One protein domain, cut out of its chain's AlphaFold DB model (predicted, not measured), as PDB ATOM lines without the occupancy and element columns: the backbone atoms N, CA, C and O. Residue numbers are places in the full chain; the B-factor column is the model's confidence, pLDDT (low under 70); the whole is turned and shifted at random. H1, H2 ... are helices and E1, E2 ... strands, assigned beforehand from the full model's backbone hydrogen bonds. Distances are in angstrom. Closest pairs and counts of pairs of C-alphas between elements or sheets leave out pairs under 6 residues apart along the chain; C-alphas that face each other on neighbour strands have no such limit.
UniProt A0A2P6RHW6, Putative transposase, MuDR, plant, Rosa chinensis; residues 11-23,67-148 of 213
ATOM      1  N   LEU A  11      18.684  48.447  16.324       26.84
ATOM      2  CA  LEU A  11      17.979  49.713  16.599       26.84
ATOM      3  C   LEU A  11      16.686  49.398  17.390       26.84
ATOM      4  O   LEU A  11      15.902  48.565  16.967       26.84
ATOM      5  N   GLU A  12      16.542  50.009  18.571       32.31
ATOM      6  CA  GLU A  12      15.287  50.290  19.306       32.31
ATOM      7  C   GLU A  12      14.164  49.224  19.340       32.31
ATOM      8  O   GLU A  12      13.000  49.535  19.106       32.31
ATOM      9  N   CYS A  13      14.458  47.978  19.725       34.16
ATOM     10  CA  CYS A  13      13.404  47.030  20.114       34.16
ATOM     11  C   CYS A  13      13.188  47.098  21.625       34.16
ATOM     12  O   CYS A  13      13.861  46.429  22.411       34.16
ATOM     13  N   VAL A  14      12.266  47.961  22.025       36.62
ATOM     14  CA  VAL A  14      11.724  48.004  23.377       36.62
ATOM     15  C   VAL A  14      10.722  46.858  23.496       36.62
ATOM     16  O   VAL A  14       9.557  47.032  23.167       36.62
ATOM     17  N   ASP A  15      11.179  45.674  23.907       39.41
ATOM     18  CA  ASP A  15      10.296  44.512  24.054       39.41
ATOM     19  C   ASP A  15       9.364  44.714  25.248       39.41
ATOM     20  O   ASP A  15       9.825  44.829  26.382       39.41
ATOM     21  N   ILE A  16       8.056  44.756  24.992       50.09
ATOM     22  CA  ILE A  16       7.056  45.025  26.023       50.09
ATOM     23  C   ILE A  16       6.309  43.769  26.447       50.09
ATOM     24  O   ILE A  16       5.347  43.385  25.800       50.09
ATOM     25  N   SER A  17       6.681  43.182  27.585       49.00
ATOM     26  CA  SER A  17       6.009  41.991  28.116       49.00
ATOM     27  C   SER A  17       4.710  42.336  28.850       49.00
ATOM     28  O   SER A  17       4.724  43.063  29.845       49.00
ATOM     29  N   VAL A  18       3.588  41.777  28.390       50.41
ATOM     30  CA  VAL A  18       2.284  41.874  29.067       50.41
ATOM     31  C   VAL A  18       2.233  40.888  30.231       50.41
ATOM     32  O   VAL A  18       2.372  39.690  30.009       50.41
ATOM     33  N   LEU A  19       1.985  41.368  31.454       46.34
ATOM     34  CA  LEU A  19       1.700  40.527  32.626       46.34
ATOM     35  C   LEU A  19       0.184  40.441  32.860       46.34
ATOM     36  O   LEU A  19      -0.449  41.463  33.120       46.34
ATOM     37  N   LYS A  20      -0.393  39.231  32.805       41.50
ATOM     38  CA  LYS A  20      -1.771  38.955  33.251       41.50
ATOM     39  C   LYS A  20      -1.746  38.579  34.729       41.50
ATOM     40  O   LYS A  20      -1.100  37.602  35.096       41.50
ATOM     41  N   ILE A  21      -2.492  39.302  35.556       38.53
ATOM     42  CA  ILE A  21      -2.856  38.854  36.904       38.53
ATOM     43  C   ILE A  21      -4.335  38.451  36.841       38.53
ATOM     44  O   ILE A  21      -5.127  39.099  36.162       38.53
ATOM     45  N   GLY A  22      -4.648  37.281  37.399       34.91
ATOM     46  CA  GLY A  22      -5.867  36.521  37.115       34.91
ATOM     47  C   GLY A  22      -7.185  37.226  37.444       34.91
ATOM     48  O   GLY A  22      -7.253  38.049  38.344       34.91
ATOM     49  N   GLY A  23      -8.224  36.826  36.706       37.50
ATOM     50  CA  GLY A  23      -9.623  37.221  36.885       37.50
ATOM     51  C   GLY A  23     -10.383  37.015  35.574       37.50
ATOM     52  O   GLY A  23     -10.073  37.658  34.574       37.50
ATOM     53  N   HIS A  67      -0.806  36.136  23.943       58.28
ATOM     54  CA  HIS A  67      -0.338  35.608  25.215       58.28
ATOM     55  C   HIS A  67       0.480  36.601  26.044       58.28
ATOM     56  O   HIS A  67       1.045  37.590  25.584       58.28
ATOM     57  N   VAL A  68       0.519  36.301  27.342       57.69
ATOM     58  CA  VAL A  68       1.407  36.944  28.313       57.69
ATOM     59  C   VAL A  68       2.846  36.758  27.833       57.69
ATOM     60  O   VAL A  68       3.280  35.624  27.647       57.69
ATOM     61  N   GLY A  69       3.576  37.860  27.655       59.44
ATOM     62  CA  GLY A  69       4.957  37.840  27.161       59.44
ATOM     63  C   GLY A  69       5.141  38.139  25.670       59.44
ATOM     64  O   GLY A  69       6.292  38.172  25.233       59.44
ATOM     65  N   ASP A  70       4.065  38.416  24.923       68.06
ATOM     66  CA  ASP A  70       4.164  38.972  23.567       68.06
ATOM     67  C   ASP A  70       5.056  40.217  23.553       68.06
ATOM     68  O   ASP A  70       5.041  41.010  24.496       68.06
ATOM     69  N   LYS A  71       5.845  40.373  22.489       72.44
ATOM     70  CA  LYS A  71       6.797  41.470  22.313       72.44
ATOM     71  C   LYS A  71       6.288  42.434  21.248       72.44
ATOM     72  O   LYS A  71       5.779  42.015  20.213       72.44
ATOM     73  N   PHE A  72       6.457  43.726  21.502       73.38
ATOM     74  CA  PHE A  72       6.045  44.811  20.613       73.38
ATOM     75  C   PHE A  72       7.254  45.693  20.319       73.38
ATOM     76  O   PHE A  72       8.106  45.850  21.187       73.38
ATOM     77  N   HIS A  73       7.322  46.299  19.139       74.00
ATOM     78  CA  HIS A  73       8.346  47.269  18.760       74.00
ATOM     79  C   HIS A  73       7.973  48.637  19.341       74.00
ATOM     80  O   HIS A  73       7.587  49.580  18.651       74.00
ATOM     81  N   GLY A  74       8.071  48.723  20.666       74.25
ATOM     82  CA  GLY A  74       7.881  49.953  21.413       74.25
ATOM     83  C   GLY A  74       6.450  50.261  21.844       74.25
ATOM     84  O   GLY A  74       5.455  49.635  21.473       74.25
ATOM     85  N   ALA A  75       6.364  51.283  22.696       78.81
ATOM     86  CA  ALA A  75       5.141  51.667  23.391       78.81
ATOM     87  C   ALA A  75       4.039  52.163  22.444       78.81
ATOM     88  O   ALA A  75       2.855  51.979  22.724       78.81
ATOM     89  N   ALA A  76       4.410  52.789  21.324       82.00
ATOM     90  CA  ALA A  76       3.457  53.295  20.341       82.00
ATOM     91  C   ALA A  76       2.654  52.162  19.685       82.00
ATOM     92  O   ALA A  76       1.424  52.234  19.651       82.00
ATOM     93  N   GLU A  77       3.338  51.098  19.255       82.50
ATOM     94  CA  GLU A  77       2.709  49.936  18.626       82.50
ATOM     95  C   GLU A  77       1.735  49.250  19.592       82.50
ATOM     96  O   GLU A  77       0.582  48.980  19.244       82.50
ATOM     97  N   LEU A  78       2.161  49.045  20.843       81.75
ATOM     98  CA  LEU A  78       1.304  48.457  21.869       81.75
ATOM     99  C   LEU A  78       0.041  49.298  22.111       81.75
ATOM    100  O   LEU A  78      -1.051  48.746  22.223       81.75
ATOM    101  N   ARG A  79       0.157  50.631  22.185       85.19
ATOM    102  CA  ARG A  79      -1.006  51.518  22.388       85.19
ATOM    103  C   ARG A  79      -2.007  51.401  21.244       85.19
ATOM    104  O   ARG A  79      -3.209  51.365  21.499       85.19
ATOM    105  N   GLU A  80      -1.529  51.374  20.004       85.00
ATOM    106  CA  GLU A  80      -2.388  51.261  18.827       85.00
ATOM    107  C   GLU A  80      -3.129  49.921  18.811       85.00
ATOM    108  O   GLU A  80      -4.358  49.893  18.690       85.00
ATOM    109  N   LYS A  81      -2.402  48.819  19.016       82.69
ATOM    110  CA  LYS A  81      -2.976  47.470  19.066       82.69
ATOM    111  C   LYS A  81      -3.961  47.309  20.221       82.69
ATOM    112  O   LYS A  81      -5.041  46.760  20.022       82.69
ATOM    113  N   LEU A  82      -3.652  47.856  21.398       82.81
ATOM    114  CA  LEU A  82      -4.535  47.790  22.562       82.81
ATOM    115  C   LEU A  82      -5.854  48.542  22.340       82.81
ATOM    116  O   LEU A  82      -6.911  48.053  22.732       82.81
ATOM    117  N   ARG A  83      -5.819  49.710  21.685       84.94
ATOM    118  CA  ARG A  83      -7.037  50.463  21.335       84.94
ATOM    119  C   ARG A  83      -7.920  49.683  20.377       84.94
ATOM    120  O   ARG A  83      -9.121  49.576  20.604       84.94
ATOM    121  N   LYS A  84      -7.319  49.121  19.330       82.25
ATOM    122  CA  LYS A  84      -8.038  48.307  18.353       82.25
ATOM    123  C   LYS A  84      -8.665  47.065  19.006       82.25
ATOM    124  O   LYS A  84      -9.844  46.797  18.790       82.25
ATOM    125  N   TYR A  85      -7.921  46.385  19.880       78.75
ATOM    126  CA  TYR A  85      -8.416  45.258  20.678       78.75
ATOM    127  C   TYR A  85      -9.611  45.644  21.563       78.75
ATOM    128  O   TYR A  85     -10.616  44.940  21.589       78.75
ATOM    129  N   ALA A  86      -9.534  46.783  22.253       78.06
ATOM    130  CA  ALA A  86     -10.606  47.254  23.125       78.06
ATOM    131  C   ALA A  86     -11.906  47.572  22.375       78.06
ATOM    132  O   ALA A  86     -12.984  47.216  22.849       78.06
ATOM    133  N   ILE A  87     -11.802  48.186  21.189       79.12
ATOM    134  CA  ILE A  87     -12.952  48.453  20.314       79.12
ATOM    135  C   ILE A  87     -13.585  47.136  19.854       79.12
ATOM    136  O   ILE A  87     -14.796  46.982  19.949       79.12
ATOM    137  N   ALA A  88     -12.769  46.176  19.410       68.44
ATOM    138  CA  ALA A  88     -13.252  44.895  18.900       68.44
ATOM    139  C   ALA A  88     -13.928  44.031  19.979       68.44
ATOM    140  O   ALA A  88     -14.955  43.410  19.724       68.44
ATOM    141  N   VAL A  89     -13.365  43.990  21.190       70.44
ATOM    142  CA  VAL A  89     -13.930  43.228  22.318       70.44
ATOM    143  C   VAL A  89     -15.085  43.981  22.993       70.44
ATOM    144  O   VAL A  89     -15.897  43.369  23.682       70.44
ATOM    145  N   GLY A  90     -15.182  45.296  22.788       71.06
ATOM    146  CA  GLY A  90     -16.260  46.122  23.326       71.06
ATOM    147  C   GLY A  90     -16.084  46.478  24.803       71.06
ATOM    148  O   GLY A  90     -17.069  46.572  25.530       71.06
ATOM    149  N   PHE A  91     -14.851  46.686  25.272       72.88
ATOM    150  CA  PHE A  91     -14.596  47.173  26.632       72.88
ATOM    151  C   PHE A  91     -13.840  48.501  26.614       72.88
ATOM    152  O   PHE A  91     -13.008  48.764  25.750       72.88
ATOM    153  N   LYS A  92     -14.119  49.356  27.599       78.62
ATOM    154  CA  LYS A  92     -13.382  50.607  27.806       78.62
ATOM    155  C   LYS A  92     -12.261  50.391  28.815       78.62
ATOM    156  O   LYS A  92     -12.427  49.666  29.795       78.62
ATOM    157  N   PHE A  93     -11.133  51.057  28.603       81.69
ATOM    158  CA  PHE A  93      -9.986  51.025  29.503       81.69
ATOM    159  C   PHE A  93      -9.376  52.422  29.664       81.69
ATOM    160  O   PHE A  93      -9.578  53.302  28.827       81.69
ATOM    161  N   VAL A  94      -8.617  52.616  30.739       86.81
ATOM    162  CA  VAL A  94      -7.926  53.862  31.081       86.81
ATOM    163  C   VAL A  94      -6.441  53.572  31.277       86.81
ATOM    164  O   VAL A  94      -6.070  52.590  31.921       86.81
ATOM    165  N   PHE A  95      -5.573  54.429  30.743       87.06
ATOM    166  CA  PHE A  95      -4.145  54.379  31.050       87.06
ATOM    167  C   PHE A  95      -3.883  55.051  32.402       87.06
ATOM    168  O   PHE A  95      -4.007  56.265  32.524       87.06
ATOM    169  N   LEU A  96      -3.488  54.272  33.411       84.12
ATOM    170  CA  LEU A  96      -3.029  54.800  34.700       84.12
ATOM    171  C   LEU A  96      -1.610  55.363  34.622       84.12
ATOM    172  O   LEU A  96      -1.267  56.281  35.361       84.12
ATOM    173  N   ARG A  97      -0.761  54.773  33.774       80.25
ATOM    174  CA  ARG A  97       0.590  55.270  33.481       80.25
ATOM    175  C   ARG A  97       0.896  55.054  32.014       80.25
ATOM    176  O   ARG A  97       0.585  53.991  31.475       80.25
ATOM    177  N   ASN A  98       1.482  56.060  31.383       82.31
ATOM    178  CA  ASN A  98       1.750  56.046  29.955       82.31
ATOM    179  C   ASN A  98       3.045  56.797  29.637       82.31
ATOM    180  O   ASN A  98       3.032  57.866  29.030       82.31
ATOM    181  N   ASP A  99       4.153  56.216  30.064       79.62
ATOM    182  CA  ASP A  99       5.492  56.726  29.806       79.62
ATOM    183  C   ASP A  99       6.042  56.116  28.506       79.62
ATOM    184  O   ASP A  99       5.423  55.231  27.904       79.62
ATOM    185  N   LEU A 100       7.210  56.581  28.056       70.75
ATOM    186  CA  LEU A 100       7.913  55.993  26.905       70.75
ATOM    187  C   LEU A 100       8.252  54.512  27.138       70.75
ATOM    188  O   LEU A 100       8.138  53.707  26.218       70.75
ATOM    189  N   ASP A 101       8.567  54.162  28.387       69.94
ATOM    190  CA  ASP A 101       9.079  52.844  28.771       69.94
ATOM    191  C   ASP A 101       8.120  52.031  29.647       69.94
ATOM    192  O   ASP A 101       8.425  50.907  30.045       69.94
ATOM    193  N   ARG A 102       6.960  52.585  30.009       76.19
ATOM    194  CA  ARG A 102       6.025  51.928  30.923       76.19
ATOM    195  C   ARG A 102       4.589  52.259  30.573       76.19
ATOM    196  O   ARG A 102       4.175  53.415  30.606       76.19
ATOM    197  N   ILE A 103       3.805  51.219  30.329       82.12
ATOM    198  CA  ILE A 103       2.370  51.317  30.092       82.12
ATOM    199  C   ILE A 103       1.647  50.529  31.180       82.12
ATOM    200  O   ILE A 103       1.929  49.359  31.440       82.12
ATOM    201  N   HIS A 104       0.701  51.187  31.837       82.81
ATOM    202  CA  HIS A 104      -0.235  50.561  32.753       82.81
ATOM    203  C   HIS A 104      -1.644  50.966  32.347       82.81
ATOM    204  O   HIS A 104      -1.998  52.141  32.445       82.81
ATOM    205  N   ALA A 105      -2.430  50.004  31.883       82.62
ATOM    206  CA  ALA A 105      -3.822  50.187  31.507       82.62
ATOM    207  C   ALA A 105      -4.714  49.331  32.400       82.62
ATOM    208  O   ALA A 105      -4.354  48.212  32.751       82.62
ATOM    209  N   VAL A 106      -5.872  49.854  32.766       81.25
ATOM    210  CA  VAL A 106      -6.863  49.165  33.596       81.25
ATOM    211  C   VAL A 106      -8.236  49.307  32.968       81.25
ATOM    212  O   VAL A 106      -8.461  50.237  32.195       81.25
ATOM    213  N   CYS A 107      -9.163  48.407  33.280       80.38
ATOM    214  CA  CYS A 107     -10.536  48.546  32.804       80.38
ATOM    215  C   CYS A 107     -11.158  49.867  33.293       80.38
ATOM    216  O   CYS A 107     -10.888  50.325  34.399       80.38
ATOM    217  N   ALA A 108     -12.016  50.491  32.490       79.12
ATOM    218  CA  ALA A 108     -12.741  51.692  32.908       79.12
ATOM    219  C   ALA A 108     -13.723  51.404  34.056       79.12
ATOM    220  O   ALA A 108     -14.039  52.299  34.831       79.12
ATOM    221  N   ASN A 109     -14.143  50.144  34.201       69.75
ATOM    222  CA  ASN A 109     -15.036  49.683  35.261       69.75
ATOM    223  C   ASN A 109     -14.272  49.208  36.514       69.75
ATOM    224  O   ASN A 109     -14.803  48.421  37.292       69.75
ATOM    225  N   VAL A 110     -13.016  49.635  36.711       63.06
ATOM    226  CA  VAL A 110     -12.251  49.313  37.930       63.06
ATOM    227  C   VAL A 110     -13.046  49.733  39.165       63.06
ATOM    228  O   VAL A 110     -13.387  50.903  39.325       63.06
ATOM    229  N   GLY A 111     -13.335  48.765  40.037       57.16
ATOM    230  CA  GLY A 111     -14.135  48.964  41.248       57.16
ATOM    231  C   GLY A 111     -15.566  48.423  41.170       57.16
ATOM    232  O   GLY A 111     -16.236  48.381  42.199       57.16
ATOM    233  N   THR A 112     -16.032  47.953  40.009       63.66
ATOM    234  CA  THR A 112     -17.215  47.081  39.953       63.66
ATOM    235  C   THR A 112     -16.833  45.658  40.364       63.66
ATOM    236  O   THR A 112     -15.688  45.230  40.192       63.66
ATOM    237  N   VAL A 113     -17.776  44.920  40.953       54.59
ATOM    238  CA  VAL A 113     -17.528  43.568  41.474       54.59
ATOM    239  C   VAL A 113     -17.078  42.653  40.323       54.59
ATOM    240  O   VAL A 113     -17.891  42.266  39.487       54.59
ATOM    241  N   GLY A 114     -15.781  42.324  40.271       56.94
ATOM    242  CA  GLY A 114     -15.223  41.296  39.384       56.94
ATOM    243  C   GLY A 114     -14.425  41.761  38.159       56.94
ATOM    244  O   GLY A 114     -14.114  40.920  37.316       56.94
ATOM    245  N   CYS A 115     -14.067  43.045  38.016       62.12
ATOM    246  CA  CYS A 115     -13.204  43.483  36.908       62.12
ATOM    247  C   CYS A 115     -11.742  43.710  37.332       62.12
ATOM    248  O   CYS A 115     -11.319  44.839  37.574       62.12
ATOM    249  N   ASP A 116     -10.955  42.631  37.342       61.81
ATOM    250  CA  ASP A 116      -9.515  42.659  37.664       61.81
ATOM    251  C   ASP A 116      -8.615  42.853  36.432       61.81
ATOM    252  O   ASP A 116      -7.385  42.785  36.519       61.81
ATOM    253  N   TRP A 117      -9.211  43.104  35.259       72.31
ATOM    254  CA  TRP A 117      -8.454  43.267  34.024       72.31
ATOM    255  C   TRP A 117      -7.552  44.501  34.096       72.31
ATOM    256  O   TRP A 117      -8.004  45.643  34.235       72.31
ATOM    257  N   HIS A 118      -6.257  44.257  33.945       70.25
ATOM    258  CA  HIS A 118      -5.258  45.286  33.746       70.25
ATOM    259  C   HIS A 118      -4.113  44.751  32.892       70.25
ATOM    260  O   HIS A 118      -3.779  43.568  32.915       70.25
ATOM    261  N   LEU A 119      -3.498  45.655  32.145       78.38
ATOM    262  CA  LEU A 119      -2.324  45.418  31.332       78.38
ATOM    263  C   LEU A 119      -1.167  46.198  31.934       78.38
ATOM    264  O   LEU A 119      -1.225  47.420  32.090       78.38
ATOM    265  N   ARG A 120      -0.096  45.482  32.260       77.94
ATOM    266  CA  ARG A 120       1.174  46.078  32.653       77.94
ATOM    267  C   ARG A 120       2.235  45.684  31.648       77.94
ATOM    268  O   ARG A 120       2.381  44.508  31.336       77.94
ATOM    269  N   ALA A 121       2.935  46.698  31.178       75.00
ATOM    270  CA  ALA A 121       3.835  46.649  30.054       75.00
ATOM    271  C   ALA A 121       5.067  47.494  30.394       75.00
ATOM    272  O   ALA A 121       4.937  48.634  30.852       75.00
ATOM    273  N   PHE A 122       6.253  46.935  30.183       74.31
ATOM    274  CA  PHE A 122       7.525  47.600  30.438       74.31
ATOM    275  C   PHE A 122       8.444  47.452  29.251       74.31
ATOM    276  O   PHE A 122       8.477  46.394  28.642       74.31
ATOM    277  N   SER A 123       9.218  48.488  28.986       71.56
ATOM    278  CA  SER A 123      10.325  48.432  28.061       71.56
ATOM    279  C   SER A 123      11.412  47.533  28.615       71.56
ATOM    280  O   SER A 123      11.981  47.836  29.664       71.56
ATOM    281  N   SER A 124      11.674  46.420  27.930       66.19
ATOM    282  CA  SER A 124      12.850  45.605  28.200       66.19
ATOM    283  C   SER A 124      14.081  46.451  27.909       66.19
ATOM    284  O   SER A 124      14.399  46.772  26.760       66.19
ATOM    285  N   SER A 125      14.739  46.886  28.976       62.38
ATOM    286  CA  SER A 125      15.974  47.645  28.855       62.38
ATOM    287  C   SER A 125      17.109  46.686  28.504       62.38
ATOM    288  O   SER A 125      17.031  45.485  28.766       62.38
ATOM    289  N   ALA A 126      18.222  47.201  27.976       60.47
ATOM    290  CA  ALA A 126      19.402  46.374  27.706       60.47
ATOM    291  C   ALA A 126      19.850  45.532  28.924       60.47
ATOM    292  O   ALA A 126      20.458  44.482  28.741       60.47
ATOM    293  N   ASN A 127      19.510  45.961  30.147       60.62
ATOM    294  CA  ASN A 127      19.840  45.268  31.390       60.62
ATOM    295  C   ASN A 127      19.091  43.943  31.593       60.62
ATOM    296  O   ASN A 127      19.613  43.076  32.288       60.62
ATOM    297  N   ASP A 128      17.923  43.752  30.976       63.91
ATOM    298  CA  ASP A 128      17.158  42.501  31.088       63.91
ATOM    299  C   ASP A 128      17.799  41.361  30.276       63.91
ATOM    300  O   ASP A 128      17.578  40.182  30.552       63.91
ATOM    301  N   TYR A 129      18.654  41.714  29.309       63.97
ATOM    302  CA  TYR A 129      19.448  40.786  28.498       63.97
ATOM    303  C   TYR A 129      20.825  40.479  29.086       63.97
ATOM    304  O   TYR A 129      21.548  39.630  28.560       63.97
ATOM    305  N   ILE A 130      21.216  41.179  30.148       75.31
ATOM    306  CA  ILE A 130      22.475  40.921  30.832       75.31
ATOM    307  C   ILE A 130      22.273  39.665  31.676       75.31
ATOM    308  O   ILE A 130      21.464  39.650  32.606       75.31
ATOM    309  N   ASP A 131      23.011  38.604  31.331       79.44
ATOM    310  CA  ASP A 131      23.004  37.365  32.106       79.44
ATOM    311  C   ASP A 131      23.257  37.689  33.585       79.44
ATOM    312  O   ASP A 131      24.070  38.555  33.925       79.44
ATOM    313  N   LYS A 132      22.563  36.974  34.472       82.00
ATOM    314  CA  LYS A 132      22.615  37.189  35.915       82.00
ATOM    315  C   LYS A 132      24.045  37.180  36.457       82.00
ATOM    316  O   LYS A 132      24.328  37.854  37.447       82.00
ATOM    317  N   TYR A 133      24.943  36.447  35.795       81.81
ATOM    318  CA  TYR A 133      26.365  36.376  36.131       81.81
ATOM    319  C   TYR A 133      27.129  37.696  35.977       81.81
ATOM    320  O   TYR A 133      28.135  37.886  36.658       81.81
ATOM    321  N   PHE A 134      26.654  38.622  35.143       81.19
ATOM    322  CA  PHE A 134      27.288  39.924  34.923       81.19
ATOM    323  C   PHE A 134      26.713  41.044  35.804       81.19
ATOM    324  O   PHE A 134      27.103  42.201  35.649       81.19
ATOM    325  N   HIS A 135      25.830  40.732  36.761       84.06
ATOM    326  CA  HIS A 135      25.361  41.716  37.743       84.06
ATOM    327  C   HIS A 135      26.366  41.927  38.874       84.06
ATOM    328  O   HIS A 135      27.057  41.003  39.314       84.06
ATOM    329  N   VAL A 136      26.389  43.154  39.408       87.94
ATOM    330  CA  VAL A 136      27.258  43.565  40.527       87.94
ATOM    331  C   VAL A 136      27.101  42.641  41.736       87.94
ATOM    332  O   VAL A 136      28.083  42.333  42.409       87.94
ATOM    333  N   ASP A 137      25.887  42.161  42.000       90.31
ATOM    334  CA  ASP A 137      25.620  41.244  43.108       90.31
ATOM    335  C   ASP A 137      26.336  39.905  42.932       90.31
ATOM    336  O   ASP A 137      26.886  39.368  43.895       90.31
ATOM    337  N   MET A 138      26.367  39.374  41.706       91.50
ATOM    338  CA  MET A 138      27.052  38.117  41.425       91.50
ATOM    339  C   MET A 138      28.568  38.302  41.442       91.50
ATOM    340  O   MET A 138      29.264  37.476  42.024       91.50
ATOM    341  N   PHE A 139      29.076  39.425  40.924       89.25
ATOM    342  CA  PHE A 139      30.479  39.810  41.093       89.25
ATOM    343  C   PHE A 139      30.868  39.830  42.578       89.25
ATOM    344  O   PHE A 139      31.779  39.115  42.986       89.25
ATOM    345  N   LYS A 140      30.132  40.560  43.425       94.06
ATOM    346  CA  LYS A 140      30.393  40.617  44.875       94.06
ATOM    347  C   LYS A 140      30.363  39.236  45.531       94.06
ATOM    348  O   LYS A 140      31.192  38.965  46.393       94.06
ATOM    349  N   LYS A 141      29.446  38.355  45.116       93.00
ATOM    350  CA  LYS A 141      29.389  36.964  45.594       93.00
ATOM    351  C   LYS A 141      30.622  36.162  45.183       93.00
ATOM    352  O   LYS A 141      31.166  35.452  46.024       93.00
ATOM    353  N   SER A 142      31.109  36.303  43.953       89.56
ATOM    354  CA  SER A 142      32.320  35.611  43.486       89.56
ATOM    355  C   SER A 142      33.562  35.979  44.304       89.56
ATOM    356  O   SER A 142      34.385  35.116  44.586       89.56
ATOM    357  N   TYR A 143      33.661  37.235  44.747       88.44
ATOM    358  CA  TYR A 143      34.754  37.730  45.597       88.44
ATOM    359  C   TYR A 143      34.427  37.709  47.099       88.44
ATOM    360  O   TYR A 143      35.181  38.258  47.900       88.44
ATOM    361  N   SER A 144      33.310  37.095  47.504       93.31
ATOM    362  CA  SER A 144      32.948  36.982  48.925       93.31
ATOM    363  C   SER A 144      33.853  36.008  49.681       93.31
ATOM    364  O   SER A 144      34.043  36.141  50.889       93.31
ATOM    365  N   PHE A 145      34.449  35.056  48.962       89.62
ATOM    366  CA  PHE A 145      35.447  34.145  49.499       89.62
ATOM    367  C   PHE A 145      36.855  34.743  49.361       89.62
ATOM    368  O   PHE A 145      37.163  35.362  48.339       89.62
ATOM    369  N   PRO A 146      37.742  34.544  50.352       86.81
ATOM    370  CA  PRO A 146      39.107  35.045  50.279       86.81
ATOM    371  C   PRO A 146      39.872  34.353  49.146       86.81
ATOM    372  O   PRO A 146      40.024  33.129  49.142       86.81
ATOM    373  N   ILE A 147      40.390  35.143  48.204       86.44
ATOM    374  CA  ILE A 147      41.303  34.650  47.170       86.44
ATOM    375  C   ILE A 147      42.612  34.286  47.859       86.44
ATOM    376  O   ILE A 147      43.372  35.153  48.293       86.44
ATOM    377  N   ARG A 148      42.862  32.985  47.989       80.88
ATOM    378  CA  ARG A 148      44.130  32.486  48.509       80.88
ATOM    379  C   ARG A 148      45.212  32.759  47.475       80.88
ATOM    380  O   ARG A 148      45.056  32.411  46.306       80.88
TER     381      ARG A 148
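What this domain is: This is residues 11 to 23 and 67 to 148 of the 213 residues of the protein "Putative transposase, MuDR, plant" of Rosa chinensis (UniProt A0A2P6RHW6). A small slab of three strands, E1, E2 and E3, has the long helix H1 over one of its faces, and after E3 the printed part leads away from this body as an arm with two short helices, H2 and H3. This arm makes the length, and its last residues, 143 to 148, stick out free. The printed part has 95 residues, with three named helices and three named strands in the order H1, E1, E2, E3, H2, H3; the sheet's order is E1, E2, E3, antiparallel throughout. The class is mixed, helices and strands, with under half of the residues in named elements. The whole is only just loose, close to extended, with a radius of gyration of the C-alphas of 18.5 A, and elongated, spanning 67 by 36 by 22 A.

Where its parts are: Begin at C-alpha 11; residues 11 to 23 hold no named element. After the cut, find C-alpha 75 at (5.141, 51.667, 23.391), where H1 begins; it runs 20.9 A to residue 89. Next come E1, residues 93 to 98, 12.8 A long, and E2, residues 102 to 107, 17.0 A long. E3, residues 118 to 122, measures 13.4 A. H2, residues 126 to 129, measures 5.6 A, and H3, residues 136 to 142, runs 9.9 A to C-alpha 142 at (32.320, 35.611, 43.486).

How they stand to each other: Look first at the sheet, a meander, each strand the antiparallel neighbour of the one before. In the hairpin of E1 and E2, at 159 degrees, N 94 and O 106 are within hydrogen-bond range at 2.8 A. In the hairpin of E2 and E3, at 175 degrees, N 105 and O 119 are within range at 2.9 A. E1 and E3 are edge strands. H1 is on one face, which gives two layers, a helix layer and a sheet; its height over the sheet is 10.3 A. It lies over E2 and runs along the strands, at 8 degrees to E2 on the local plane. The closest C-alphas of H1 and E2 are those of Ala 75 and Ile 103, 7.3 A apart. H2 and H3 are not on the sheet, and they are apart from each other. In H1 and H3 every O i to N i+4 pair is within hydrogen-bond range; H2 is too short for such a pair.

The domain as a whole: The C-alphas of Gly 90 and Arg 148 are the two farthest apart, at 66.8 A. Residues 24 to 66 are not printed, and C-alphas 23 and 67 are 15.0 A apart across the cut. No link between named elements is long. The model's mean pLDDT over the printed part is 71.6; 33 residues are under 70, among them 11 to 23 and 109 to 116.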